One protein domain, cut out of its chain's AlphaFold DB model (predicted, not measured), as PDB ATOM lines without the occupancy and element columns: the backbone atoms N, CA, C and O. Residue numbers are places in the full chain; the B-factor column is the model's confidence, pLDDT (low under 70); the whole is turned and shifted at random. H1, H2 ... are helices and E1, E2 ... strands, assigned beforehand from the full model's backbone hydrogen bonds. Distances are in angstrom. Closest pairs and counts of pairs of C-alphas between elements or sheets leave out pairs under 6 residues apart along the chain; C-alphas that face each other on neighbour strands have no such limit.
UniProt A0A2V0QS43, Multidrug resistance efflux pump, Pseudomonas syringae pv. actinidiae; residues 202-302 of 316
ATOM      1  N   SER A 202     120.198 168.652 130.154       83.81
ATOM      2  CA  SER A 202     120.879 168.900 128.883       83.81
ATOM      3  C   SER A 202     122.338 169.294 129.131       83.81
ATOM      4  O   SER A 202     122.599 170.213 129.917       83.81
ATOM      5  N   PRO A 203     123.312 168.648 128.466       85.88
ATOM      6  CA  PRO A 203     124.720 169.009 128.571       85.88
ATOM      7  C   PRO A 203     125.023 170.253 127.740       85.88
ATOM      8  O   PRO A 203     124.962 170.206 126.522       85.88
ATOM      9  N   VAL A 204     125.383 171.368 128.379       81.81
ATOM     10  CA  VAL A 204     125.719 172.606 127.653       81.81
ATOM     11  C   VAL A 204     127.219 172.770 127.505       81.81
ATOM     12  O   VAL A 204     127.710 173.107 126.430       81.81
ATOM     13  N   VAL A 205     127.957 172.500 128.580       80.94
ATOM     14  CA  VAL A 205     129.416 172.582 128.610       80.94
ATOM     15  C   VAL A 205     129.972 171.299 129.190       80.94
ATOM     16  O   VAL A 205     129.526 170.860 130.249       80.94
ATOM     17  N   VAL A 206     131.002 170.752 128.547       82.25
ATOM     18  CA  VAL A 206     131.815 169.670 129.104       82.25
ATOM     19  C   VAL A 206     133.291 169.949 128.835       82.25
ATOM     20  O   VAL A 206     133.666 170.254 127.706       82.25
ATOM     21  N   ALA A 207     134.128 169.828 129.871       75.81
ATOM     22  CA  ALA A 207     135.579 170.042 129.797       75.81
ATOM     23  C   ALA A 207     135.953 171.385 129.151       75.81
ATOM     24  O   ALA A 207     136.827 171.468 128.291       75.81
ATOM     25  N   GLY A 208     135.222 172.429 129.530       72.75
ATOM     26  CA  GLY A 208     135.458 173.778 129.039       72.75
ATOM     27  C   GLY A 208     135.011 174.049 127.592       72.75
ATOM     28  O   GLY A 208     135.215 175.152 127.092       72.75
ATOM     29  N   ARG A 209     134.379 173.085 126.906       77.62
ATOM     30  CA  ARG A 209     133.838 173.268 125.549       77.62
ATOM     31  C   ARG A 209     132.316 173.326 125.562       77.62
ATOM     32  O   ARG A 209     131.667 172.474 126.169       77.62
ATOM     33  N   ILE A 210     131.757 174.318 124.867       81.62
ATOM     34  CA  ILE A 210     130.316 174.405 124.609       81.62
ATOM     35  C   ILE A 210     129.949 173.337 123.581       81.62
ATOM     36  O   ILE A 210     130.550 173.261 122.509       81.62
ATOM     37  N   LEU A 211     128.972 172.503 123.915       83.44
ATOM     38  CA  LEU A 211     128.552 171.402 123.064       83.44
ATOM     39  C   LEU A 211     127.665 171.886 121.917       83.44
ATOM     40  O   LEU A 211     126.791 172.735 122.090       83.44
ATOM     41  N   GLY A 212     127.886 171.310 120.734       82.12
ATOM     42  CA  GLY A 212     127.054 171.553 119.559       82.12
ATOM     43  C   GLY A 212     127.253 172.914 118.891       82.12
ATOM     44  O   GLY A 212     126.492 173.217 117.984       82.12
ATOM     45  N   VAL A 213     128.243 173.723 119.278       81.00
ATOM     46  CA  VAL A 213     128.494 175.052 118.690       81.00
ATOM     47  C   VAL A 213     129.858 175.101 118.006       81.00
ATOM     48  O   VAL A 213     130.849 174.589 118.526       81.00
ATOM     49  N   ALA A 214     129.922 175.751 116.842       73.06
ATOM     50  CA  ALA A 214     131.185 176.055 116.178       73.06
ATOM     51  C   ALA A 214     131.906 177.197 116.915       73.06
ATOM     52  O   ALA A 214     131.585 178.367 116.720       73.06
ATOM     53  N   MET A 215     132.869 176.868 117.776       67.69
ATOM     54  CA  MET A 215     133.650 177.872 118.508       67.69
ATOM     55  C   MET A 215     134.606 178.602 117.552       67.69
ATOM     56  O   MET A 215     135.332 177.969 116.785       67.69
ATOM     57  N   ILE A 216     134.620 179.935 117.602       60.38
ATOM     58  CA  ILE A 216     135.536 180.772 116.813       60.38
ATOM     59  C   ILE A 216     136.875 180.857 117.549       60.38
ATOM     60  O   ILE A 216     136.935 181.258 118.712       60.38
ATOM     61  N   ALA A 217     137.965 180.521 116.857       53.00
ATOM     62  CA  ALA A 217     139.314 180.702 117.380       53.00
ATOM     63  C   ALA A 217     139.577 182.194 117.667       53.00
ATOM     64  O   ALA A 217     139.599 183.008 116.747       53.00
ATOM     65  N   GLY A 218     139.768 182.545 118.943       48.94
ATOM     66  CA  GLY A 218     140.085 183.909 119.392       48.94
ATOM     67  C   GLY A 218     139.030 184.573 120.284       48.94
ATOM     68  O   GLY A 218     139.358 185.548 120.956       48.94
ATOM     69  N   ALA A 219     137.806 184.041 120.362       53.06
ATOM     70  CA  ALA A 219     136.823 184.489 121.349       53.06
ATOM     71  C   ALA A 219     137.112 183.824 122.706       53.06
ATOM     72  O   ALA A 219     137.112 182.600 122.828       53.06
ATOM     73  N   THR A 220     137.404 184.628 123.729       55.47
ATOM     74  CA  THR A 220     137.801 184.138 125.061       55.47
ATOM     75  C   THR A 220     136.626 183.943 126.015       55.47
ATOM     76  O   THR A 220     136.786 183.260 127.025       55.47
ATOM     77  N   VAL A 221     135.451 184.514 125.715       67.12
ATOM     78  CA  VAL A 221     134.276 184.466 126.597       67.12
ATOM     79  C   VAL A 221     132.994 184.329 125.779       67.12
ATOM     80  O   VAL A 221     132.717 185.130 124.888       67.12
ATOM     81  N   TYR A 222     132.184 183.335 126.133       72.06
ATOM     82  CA  TYR A 222     130.848 183.125 125.580       72.06
ATOM     83  C   TYR A 222     129.793 183.350 126.661       72.06
ATOM     84  O   TYR A 222     130.017 183.055 127.836       72.06
ATOM     85  N   GLY A 223     128.633 183.862 126.254       71.19
ATOM     86  CA  GLY A 223     127.445 183.973 127.093       71.19
ATOM     87  C   GLY A 223     126.390 182.949 126.693       71.19
ATOM     88  O   GLY A 223     126.150 182.739 125.506       71.19
ATOM     89  N   ILE A 224     125.722 182.347 127.675       73.12
ATOM     90  CA  ILE A 224     124.529 181.520 127.444       73.12
ATOM     91  C   ILE A 224     123.290 182.333 127.823       73.12
ATOM     92  O   ILE A 224     123.242 182.928 128.902       73.12
ATOM     93  N   LYS A 225     122.284 182.347 126.942       70.75
ATOM     94  CA  LYS A 225     120.981 182.982 127.161       70.75
ATOM     95  C   LYS A 225     119.869 181.962 126.966       70.75
ATOM     96  O   LYS A 225     119.693 181.457 125.865       70.75
ATOM     97  N   ARG A 226     119.085 181.678 128.003       64.31
ATOM     98  CA  ARG A 226     117.947 180.754 127.908       64.31
ATOM     99  C   ARG A 226     116.734 181.398 127.220       64.31
ATOM    100  O   ARG A 226     116.519 182.605 127.342       64.31
ATOM    101  N   GLY A 227     115.936 180.591 126.524       59.06
ATOM    102  CA  GLY A 227     114.557 180.919 126.167       59.06
ATOM    103  C   GLY A 227     113.692 181.019 127.430       59.06
ATOM    104  O   GLY A 227     113.942 180.344 128.423       59.06
ATOM    105  N   GLY A 228     112.727 181.936 127.455       50.22
ATOM    106  CA  GLY A 228     111.901 182.146 128.645       50.22
ATOM    107  C   GLY A 228     110.765 181.126 128.753       50.22
ATOM    108  O   GLY A 228     109.921 181.082 127.863       50.22
ATOM    109  N   ALA A 229     110.669 180.421 129.885       43.00
ATOM    110  CA  ALA A 229     109.519 179.581 130.257       43.00
ATOM    111  C   ALA A 229     108.270 180.391 130.695       43.00
ATOM    112  O   ALA A 229     107.206 179.833 130.946       43.00
ATOM    113  N   LEU A 230     108.365 181.726 130.762       35.50
ATOM    114  CA  LEU A 230     107.256 182.635 131.073       35.50
ATOM    115  C   LEU A 230     107.390 183.943 130.272       35.50
ATOM    116  O   LEU A 230     108.002 184.912 130.712       35.50
ATOM    117  N   GLY A 231     106.796 183.967 129.075       30.12
ATOM    118  CA  GLY A 231     106.354 185.200 128.409       30.12
ATOM    119  C   GLY A 231     107.431 186.250 128.104       30.12
ATOM    120  O   GLY A 231     107.326 187.394 128.548       30.12
ATOM    121  N   GLY A 232     108.430 185.891 127.295       28.95
ATOM    122  CA  GLY A 232     109.380 186.832 126.695       28.95
ATOM    123  C   GLY A 232     109.494 186.614 125.189       28.95
ATOM    124  O   GLY A 232     110.375 185.896 124.729       28.95
ATOM    125  N   LEU A 233     108.589 187.232 124.431       30.56
ATOM    126  CA  LEU A 233     108.491 187.265 122.964       30.56
ATOM    127  C   LEU A 233     109.693 187.997 122.318       30.56
ATOM    128  O   LEU A 233     109.549 189.059 121.723       30.56
ATOM    129  N   GLY A 234     110.911 187.470 122.463       30.27
ATOM    130  CA  GLY A 234     112.111 188.175 122.004       30.27
ATOM    131  C   GLY A 234     113.339 187.286 121.870       30.27
ATOM    132  O   GLY A 234     114.282 187.412 122.653       30.27
ATOM    133  N   GLY A 235     113.340 186.398 120.872       31.25
ATOM    134  CA  GLY A 235     114.555 185.661 120.519       31.25
ATOM    135  C   GLY A 235     114.422 184.431 119.622       31.25
ATOM    136  O   GLY A 235     115.343 183.633 119.616       31.25
ATOM    137  N   LEU A 236     113.343 184.239 118.859       37.97
ATOM    138  CA  LEU A 236     113.312 183.214 117.803       37.97
ATOM    139  C   LEU A 236     113.536 183.882 116.444       37.97
ATOM    140  O   LEU A 236     112.627 184.015 115.634       37.97
ATOM    141  N   ALA A 237     114.758 184.357 116.219       33.25
ATOM    142  CA  ALA A 237     115.216 184.799 114.909       33.25
ATOM    143  C   ALA A 237     116.597 184.186 114.658       33.25
ATOM    144  O   ALA A 237     117.615 184.769 115.015       33.25
ATOM    145  N   GLY A 238     116.621 182.973 114.098       32.19
ATOM    146  CA  GLY A 238     117.862 182.325 113.675       32.19
ATOM    147  C   GLY A 238     117.760 180.809 113.527       32.19
ATOM    148  O   GLY A 238     118.116 180.084 114.444       32.19
ATOM    149  N   GLY A 239     117.332 180.341 112.350       32.22
ATOM    150  CA  GLY A 239     117.538 178.962 111.890       32.22
ATOM    151  C   GLY A 239     116.527 177.922 112.391       32.22
ATOM    152  O   GLY A 239     116.250 177.797 113.577       32.22
ATOM    153  N   ILE A 240     116.015 177.121 111.456       33.38
ATOM    154  CA  ILE A 240     114.954 176.110 111.634       33.38
ATOM    155  C   ILE A 240     115.323 174.985 112.644       33.38
ATOM    156  O   ILE A 240     114.438 174.255 113.075       33.38
ATOM    157  N   GLY A 241     116.580 174.878 113.100       36.47
ATOM    158  CA  GLY A 241     117.018 173.913 114.132       36.47
ATOM    159  C   GLY A 241     116.986 174.422 115.585       36.47
ATOM    160  O   GLY A 241     116.857 173.632 116.519       36.47
ATOM    161  N   ALA A 242     117.021 175.742 115.807       41.97
ATOM    162  CA  ALA A 242     117.161 176.334 117.145       41.97
ATOM    163  C   ALA A 242     115.889 176.262 118.011       41.97
ATOM    164  O   ALA A 242     115.957 176.468 119.217       41.97
ATOM    165  N   ALA A 243     114.725 175.948 117.432       46.03
ATOM    166  CA  ALA A 243     113.464 175.886 118.177       46.03
ATOM    167  C   ALA A 243     113.402 174.735 119.204       46.03
ATOM    168  O   ALA A 243     112.568 174.776 120.103       46.03
ATOM    169  N   THR A 244     114.266 173.718 119.081       52.34
ATOM    170  CA  THR A 244     114.335 172.586 120.029       52.34
ATOM    171  C   THR A 244     115.350 172.800 121.152       52.34
ATOM    172  O   THR A 244     115.211 172.225 122.230       52.34
ATOM    173  N   ILE A 245     116.359 173.642 120.920       61.28
ATOM    174  CA  ILE A 245     117.422 173.937 121.876       61.28
ATOM    175  C   ILE A 245     117.011 175.217 122.607       61.28
ATOM    176  O   ILE A 245     117.140 176.317 122.078       61.28
ATOM    177  N   GLY A 246     116.486 175.075 123.825       66.56
ATOM    178  CA  GLY A 246     115.915 176.163 124.635       66.56
ATOM    179  C   GLY A 246     116.901 177.244 125.107       66.56
ATOM    180  O   GLY A 246     116.641 177.925 126.095       66.56
ATOM    181  N   TYR A 247     118.057 177.413 124.459       72.75
ATOM    182  CA  TYR A 247     119.033 178.455 124.770       72.75
ATOM    183  C   TYR A 247     119.850 178.882 123.540       72.75
ATOM    184  O   TYR A 247     119.997 178.155 122.563       72.75
ATOM    185  N   GLN A 248     120.414 180.084 123.617       76.19
ATOM    186  CA  GLN A 248     121.328 180.682 122.654       76.19
ATOM    187  C   GLN A 248     122.721 180.805 123.257       76.19
ATOM    188  O   GLN A 248     122.878 181.077 124.450       76.19
ATOM    189  N   VAL A 249     123.729 180.663 122.404       78.25
ATOM    190  CA  VAL A 249     125.126 180.947 122.732       78.25
ATOM    191  C   VAL A 249     125.518 182.225 122.017       78.25
ATOM    192  O   VAL A 249     125.235 182.374 120.833       78.25
ATOM    193  N   ILE A 250     126.133 183.161 122.730       78.56
ATOM    194  CA  ILE A 250     126.493 184.483 122.221       78.56
ATOM    195  C   ILE A 250     127.991 184.680 122.396       78.56
ATOM    196  O   ILE A 250     128.517 184.498 123.496       78.56
ATOM    197  N   ASP A 251     128.677 185.071 121.330       76.75
ATOM    198  CA  ASP A 251     130.049 185.560 121.422       76.75
ATOM    199  C   ASP A 251     130.043 186.947 122.075       76.75
ATOM    200  O   ASP A 251     129.435 187.884 121.560       76.75
ATOM    201  N   LYS A 252     130.706 187.095 123.225       72.81
ATOM    202  CA  LYS A 252     130.724 188.366 123.960       72.81
ATOM    203  C   LYS A 252     131.536 189.450 123.266       72.81
ATOM    204  O   LYS A 252     131.268 190.623 123.508       72.81
ATOM    205  N   ALA A 253     132.499 189.085 122.419       73.94
ATOM    206  CA  ALA A 253     133.299 190.060 121.691       73.94
ATOM    207  C   ALA A 253     132.472 190.761 120.604       73.94
ATOM    208  O   ALA A 253     132.587 191.970 120.418       73.94
ATOM    209  N   THR A 254     131.623 190.007 119.901       74.69
ATOM    210  CA  THR A 254     130.842 190.511 118.760       74.69
ATOM    211  C   THR A 254     129.367 190.759 119.081       74.69
ATOM    212  O   THR A 254     128.689 191.472 118.345       74.69
ATOM    213  N   GLY A 255     128.852 190.182 120.168       75.19
ATOM    214  CA  GLY A 255     127.433 190.195 120.526       75.19
ATOM    215  C   GLY A 255     126.558 189.300 119.640       75.19
ATOM    216  O   GLY A 255     125.333 189.347 119.758       75.19
ATOM    217  N   LEU A 256     127.154 188.500 118.750       79.00
ATOM    218  CA  LEU A 256     126.429 187.682 117.781       79.00
ATOM    219  C   LEU A 256     126.072 186.304 118.346       79.00
ATOM    220  O   LEU A 256     126.841 185.693 119.090       79.00
ATOM    221  N   ALA A 257     124.896 185.807 117.956       79.12
ATOM    222  CA  ALA A 257     124.472 184.449 118.266       79.12
ATOM    223  C   ALA A 257     125.273 183.437 117.439       79.12
ATOM    224  O   ALA A 257     125.388 183.552 116.218       79.12
ATOM    225  N   MET A 258     125.801 182.427 118.118       79.25
ATOM    226  CA  MET A 258     126.572 181.356 117.515       79.25
ATOM    227  C   MET A 258     125.636 180.276 116.963       79.25
ATOM    228  O   MET A 258     124.718 179.847 117.670       79.25
ATOM    229  N   PRO A 259     125.853 179.802 115.724       81.00
ATOM    230  CA  PRO A 259     125.035 178.744 115.157       81.00
ATOM    231  C   PRO A 259     125.374 177.391 115.792       81.00
ATOM    232  O   PRO A 259     126.545 177.044 115.980       81.00
ATOM    233  N   PHE A 260     124.334 176.604 116.065       82.19
ATOM    234  CA  PHE A 260     124.499 175.195 116.399       82.19
ATOM    235  C   PHE A 260     124.868 174.385 115.150       82.19
ATOM    236  O   PHE A 260     124.388 174.646 114.045       82.19
ATOM    237  N   LEU A 261     125.746 173.406 115.335       84.38
ATOM    238  CA  LEU A 261     126.154 172.450 114.318       84.38
ATOM    239  C   LEU A 261     125.006 171.470 114.014       84.38
ATOM    240  O   LEU A 261     124.231 171.144 114.916       84.38
ATOM    241  N   PRO A 262     124.911 170.941 112.781       80.44
ATOM    242  CA  PRO A 262     123.930 169.912 112.451       80.44
ATOM    243  C   PRO A 262     124.004 168.712 113.408       80.44
ATOM    244  O   PRO A 262     125.079 168.147 113.615       80.44
ATOM    245  N   GLY A 263     122.864 168.310 113.978       79.62
ATOM    246  CA  GLY A 263     122.776 167.188 114.918       79.62
ATOM    247  C   GLY A 263     123.086 167.547 116.373       79.62
ATOM    248  O   GLY A 263     123.077 166.655 117.228       79.62
ATOM    249  N   ALA A 264     123.329 168.828 116.680       81.50
ATOM    250  CA  ALA A 264     123.473 169.310 118.051       81.50
ATOM    251  C   ALA A 264     122.251 168.962 118.915       81.50
ATOM    252  O   ALA A 264     122.408 168.655 120.089       81.50
ATOM    253  N   GLU A 265     121.054 168.909 118.334       78.19
ATOM    254  CA  GLU A 265     119.808 168.592 119.035       78.19
ATOM    255  C   GLU A 265     119.879 167.231 119.742       78.19
ATOM    256  O   GLU A 265     119.423 167.085 120.874       78.19
ATOM    257  N   LYS A 266     120.508 166.237 119.102       82.25
ATOM    258  CA  LYS A 266     120.674 164.892 119.670       82.25
ATOM    259  C   LYS A 266     121.686 164.876 120.814       82.25
ATOM    260  O   LYS A 266     121.502 164.151 121.785       82.25
ATOM    261  N   LEU A 267     122.757 165.659 120.695       82.62
ATOM    262  CA  LEU A 267     123.780 165.778 121.735       82.62
ATOM    263  C   LEU A 267     123.248 166.509 122.974       82.62
ATOM    264  O   LEU A 267     123.613 166.176 124.097       82.62
ATOM    265  N   LEU A 268     122.395 167.505 122.752       84.12
ATOM    266  CA  LEU A 268     121.842 168.377 123.783       84.12
ATOM    267  C   LEU A 268     120.531 167.843 124.370       84.12
ATOM    268  O   LEU A 268     119.916 168.518 125.195       84.12
ATOM    269  N   GLN A 269     120.092 166.652 123.960       84.31
ATOM    270  CA  GLN A 269     118.852 166.055 124.430       84.31
ATOM    271  C   GLN A 269     118.888 165.855 125.960       84.31
ATOM    272  O   GLN A 269     119.867 165.304 126.473       84.31
ATOM    273  N   PRO A 270     117.836 166.273 126.694       85.75
ATOM    274  CA  PRO A 270     117.745 166.028 128.127       85.75
ATOM    275  C   PRO A 270     117.844 164.536 128.458       85.75
ATOM    276  O   PRO A 270     117.228 163.704 127.791       85.75
ATOM    277  N   THR A 271     118.618 164.198 129.490       87.06
ATOM    278  CA  THR A 271     118.815 162.809 129.925       87.06
ATOM    279  C   THR A 271     119.009 162.681 131.433       87.06
ATOM    280  O   THR A 271     119.603 163.549 132.083       87.06
ATOM    281  N   SER A 272     118.563 161.554 131.982       90.44
ATOM    282  CA  SER A 272     118.810 161.112 133.358       90.44
ATOM    283  C   SER A 272     120.126 160.340 133.520       90.44
ATOM    284  O   SER A 272     120.400 159.855 134.611       90.44
ATOM    285  N   HIS A 273     120.956 160.267 132.468       93.06
ATOM    286  CA  HIS A 273     122.268 159.605 132.445       93.06
ATOM    287  C   HIS A 273     123.410 160.579 132.099       93.06
ATOM    288  O   HIS A 273     124.306 160.278 131.300       93.06
ATOM    289  N   ILE A 274     123.383 161.789 132.662       90.38
ATOM    290  CA  ILE A 274     124.295 162.878 132.284       90.38
ATOM    291  C   ILE A 274     125.769 162.540 132.540       90.38
ATOM    292  O   ILE A 274     126.651 163.061 131.854       90.38
ATOM    293  N   GLY A 275     126.054 161.645 133.492       90.12
ATOM    294  CA  GLY A 275     127.411 161.191 133.781       90.12
ATOM    295  C   GLY A 275     128.019 160.386 132.631       90.12
ATOM    296  O   GLY A 275     129.193 160.584 132.309       90.12
ATOM    297  N   GLN A 276     127.217 159.559 131.943       92.56
ATOM    298  CA  GLN A 276     127.660 158.845 130.737       92.56
ATOM    299  C   GLN A 276     127.989 159.831 129.618       92.56
ATOM    300  O   GLN A 276     129.093 159.792 129.072       92.56
ATOM    301  N   VAL A 277     127.083 160.778 129.348       90.44
ATOM    302  CA  VAL A 277     127.288 161.786 128.301       90.44
ATOM    303  C   VAL A 277     128.532 162.625 128.589       90.44
ATOM    304  O   VAL A 277     129.384 162.798 127.719       90.44
ATOM    305  N   ALA A 278     128.706 163.088 129.827       89.81
ATOM    306  CA  ALA A 278     129.886 163.852 130.215       89.81
ATOM    307  C   ALA A 278     131.185 163.043 130.055       89.81
ATOM    308  O   ALA A 278     132.194 163.586 129.601       89.81
ATOM    309  N   ALA A 279     131.183 161.753 130.401       90.56
ATOM    310  CA  ALA A 279     132.347 160.887 130.246       90.56
ATOM    311  C   ALA A 279     132.706 160.650 128.770       90.56
ATOM    312  O   ALA A 279     133.884 160.708 128.412       90.56
ATOM    313  N   GLU A 280     131.716 160.416 127.912       91.38
ATOM    314  CA  GLU A 280     131.917 160.246 126.470       91.38
ATOM    315  C   GLU A 280     132.449 161.525 125.824       91.38
ATOM    316  O   GLU A 280     133.456 161.478 125.115       91.38
ATOM    317  N   GLN A 281     131.850 162.677 126.139       89.94
ATOM    318  CA  GLN A 281     132.299 163.968 125.619       89.94
ATOM    319  C   GLN A 281     133.725 164.294 126.069       89.94
ATOM    320  O   GLN A 281     134.546 164.685 125.243       89.94
ATOM    321  N   LYS A 282     134.088 164.038 127.334       88.50
ATOM    322  CA  LYS A 282     135.476 164.202 127.805       88.50
ATOM    323  C   LYS A 282     136.475 163.375 126.991       88.50
ATOM    324  O   LYS A 282     137.556 163.873 126.668       88.50
ATOM    325  N   ARG A 283     136.131 162.129 126.642       89.31
ATOM    326  CA  ARG A 283     136.993 161.268 125.811       89.31
ATOM    327  C   ARG A 283     137.132 161.820 124.396       89.31
ATOM    328  O   ARG A 283     138.256 161.917 123.914       89.31
ATOM    329  N   GLN A 284     136.027 162.213 123.759       87.25
ATOM    330  CA  GLN A 284     136.056 162.777 122.403       87.25
ATOM    331  C   GLN A 284     136.875 164.070 122.350       87.25
ATOM    332  O   GLN A 284     137.786 164.190 121.539       87.25
ATOM    333  N   ILE A 285     136.649 164.978 123.300       84.31
ATOM    334  CA  ILE A 285     137.393 166.235 123.420       84.31
ATOM    335  C   ILE A 285     138.897 165.979 123.571       84.31
ATOM    336  O   ILE A 285     139.700 166.614 122.890       84.31
ATOM    337  N   SER A 286     139.280 165.008 124.404       85.00
ATOM    338  CA  SER A 286     140.689 164.643 124.607       85.00
ATOM    339  C   SER A 286     141.339 164.088 123.335       85.00
ATOM    340  O   SER A 286     142.502 164.387 123.052       85.00
ATOM    341  N   LEU A 287     140.599 163.286 122.561       87.25
ATOM    342  CA  LEU A 287     141.058 162.745 121.279       87.25
ATOM    343  C   LEU A 287     141.210 163.846 120.225       87.25
ATOM    344  O   LEU A 287     142.203 163.857 119.500       87.25
ATOM    345  N   ASP A 288     140.268 164.783 120.163       84.69
ATOM    346  CA  ASP A 288     140.323 165.912 119.235       84.69
ATOM    347  C   ASP A 288     141.476 166.860 119.569       84.69
ATOM    348  O   ASP A 288     142.221 167.254 118.674       84.69
ATOM    349  N   ASP A 289     141.687 167.167 120.852       82.75
ATOM    350  CA  ASP A 289     142.846 167.942 121.309       82.75
ATOM    351  C   ASP A 289     144.166 167.255 120.938       82.75
ATOM    352  O   ASP A 289     145.129 167.904 120.530       82.75
ATOM    353  N   TYR A 290     144.236 165.930 121.093       83.00
ATOM    354  CA  TYR A 290     145.413 165.160 120.705       83.00
ATOM    355  C   TYR A 290     145.665 165.233 119.194       83.00
ATOM    356  O   TYR A 290     146.791 165.516 118.783       83.00
ATOM    357  N   LYS A 291     144.624 165.057 118.370       85.81
ATOM    358  CA  LYS A 291     144.720 165.190 116.908       85.81
ATOM    359  C   LYS A 291     145.159 166.590 116.493       85.81
ATOM    360  O   LYS A 291     146.110 166.709 115.728       85.81
ATOM    361  N   GLN A 292     144.553 167.639 117.049       84.44
ATOM    362  CA  GLN A 292     144.937 169.023 116.758       84.44
ATOM    363  C   GLN A 292     146.382 169.315 117.159       84.44
ATOM    364  O   GLN A 292     147.108 169.952 116.401       84.44
ATOM    365  N   ARG A 293     146.840 168.819 118.317       84.25
ATOM    366  CA  ARG A 293     148.248 168.952 118.722       84.25
ATOM    367  C   ARG A 293     149.185 168.254 117.744       84.25
ATOM    368  O   ARG A 293     150.217 168.828 117.403       84.25
ATOM    369  N   ILE A 294     148.837 167.059 117.263       87.12
ATOM    370  CA  ILE A 294     149.613 166.373 116.223       87.12
ATOM    371  C   ILE A 294     149.623 167.188 114.932       87.12
ATOM    372  O   ILE A 294     150.688 167.390 114.362       87.12
ATOM    373  N   GLU A 295     148.479 167.687 114.474       85.69
ATOM    374  CA  GLU A 295     148.380 168.484 113.247       85.69
ATOM    375  C   GLU A 295     149.188 169.780 113.334       85.69
ATOM    376  O   GLU A 295     149.932 170.096 112.410       85.69
ATOM    377  N   GLN A 296     149.107 170.497 114.456       84.19
ATOM    378  CA  GLN A 296     149.905 171.696 114.717       84.19
ATOM    379  C   GLN A 296     151.398 171.375 114.776       84.19
ATOM    380  O   GLN A 296     152.201 172.084 114.171       84.19
ATOM    381  N   THR A 297     151.772 170.286 115.453       84.12
ATOM    382  CA  THR A 297     153.163 169.825 115.516       84.12
ATOM    383  C   THR A 297     153.666 169.463 114.121       84.12
ATOM    384  O   THR A 297     154.730 169.916 113.718       84.12
ATOM    385  N   ASN A 298     152.877 168.737 113.330       83.88
ATOM    386  CA  ASN A 298     153.207 168.383 111.952       83.88
ATOM    387  C   ASN A 298     153.306 169.622 111.052       83.88
ATOM    388  O   ASN A 298     154.223 169.718 110.242       83.88
ATOM    389  N   ALA A 299     152.400 170.591 111.195       82.56
ATOM    390  CA  ALA A 299     152.446 171.854 110.463       82.56
ATOM    391  C   ALA A 299     153.694 172.672 110.830       82.56
ATOM    392  O   ALA A 299     154.348 173.224 109.945       82.56
ATOM    393  N   MET A 300     154.062 172.705 112.114       80.56
ATOM    394  CA  MET A 300     155.295 173.328 112.587       80.56
ATOM    395  C   MET A 300     156.519 172.619 112.008       80.56
ATOM    396  O   MET A 300     157.362 173.279 111.408       80.56
ATOM    397  N   LEU A 301     156.582 171.289 112.101       77.88
ATOM    398  CA  LEU A 301     157.682 170.480 111.577       77.88
ATOM    399  C   LEU A 301     157.851 170.652 110.062       77.88
ATOM    400  O   LEU A 301     158.979 170.846 109.606       77.88
ATOM    401  N   ARG A 302     156.748 170.672 109.296       80.06
ATOM    402  CA  ARG A 302     156.739 171.003 107.859       80.06
ATOM    403  C   ARG A 302     157.278 172.410 107.602       80.06
ATOM    404  O   ARG A 302     158.133 172.584 106.741       80.06
TER     405      ARG A 302
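What this domain is: This is residues 202 to 302 of the 316 residues of the protein "Multidrug resistance efflux pump" of Pseudomonas syringae pv. actinidiae (UniProt A0A2V0QS43). A small, loop-rich body holds a two-stranded hairpin, E2 and E3, and one long helix, H2, starts beside E1 and sticks out of the body as an arm with its residues 287 to 302. The short helix H1 and long loops make up much of the rest of the body, and the wide loop of residues 227 to 246 joins the two hairpin strands. The printed part has 101 residues with three named strands and then two named helices, in the order E1, E2, E3, H1, H2; E2 and E3 form an antiparallel sheet. The class is mixed, helices and strands, with 48 residues, under half, in named elements. The whole is loose, with a radius of gyration of the C-alphas of 15.8 A, and elongated, spanning 55 by 35 by 22 A.

How they stand to each other: E1, residues 202 to 206, pairs with no named strand, but its residues 205 to 206 pair antiparallel with residues 209 to 210. E2, residues 222 to 226, and E3, residues 247 to 251, form a hairpin, with 157 degrees between their directions; N 223 and O 250 are 2.8 A apart, within hydrogen-bond range. The closest C-alphas of E1 and H2, residues 274 to 302, are those of Val 206 and Ala 278, 6.2 A apart. H2 is apart from E2 and E3. In H2 every O i to N i+4 pair is within hydrogen-bond range; H1, residues 264 to 267, is too short for such a pair.

Where its parts are: E1 begins at C-alpha 202 (120.879, 168.900, 128.883). E2 is 13.3 A long and E3 13.5 A. H2 measures 41.4 A and ends at C-alpha 302 (156.739, 171.003, 107.859).

The domain as a whole: The C-alphas farthest apart, of Gly 231 and Arg 302, are 56.2 A apart. The printed part has no cut. The links E1 to E2, E2 to E3 and E3 to H1 are long. The pLDDT is under 70 in residues 215 to 221 and 226 to 246.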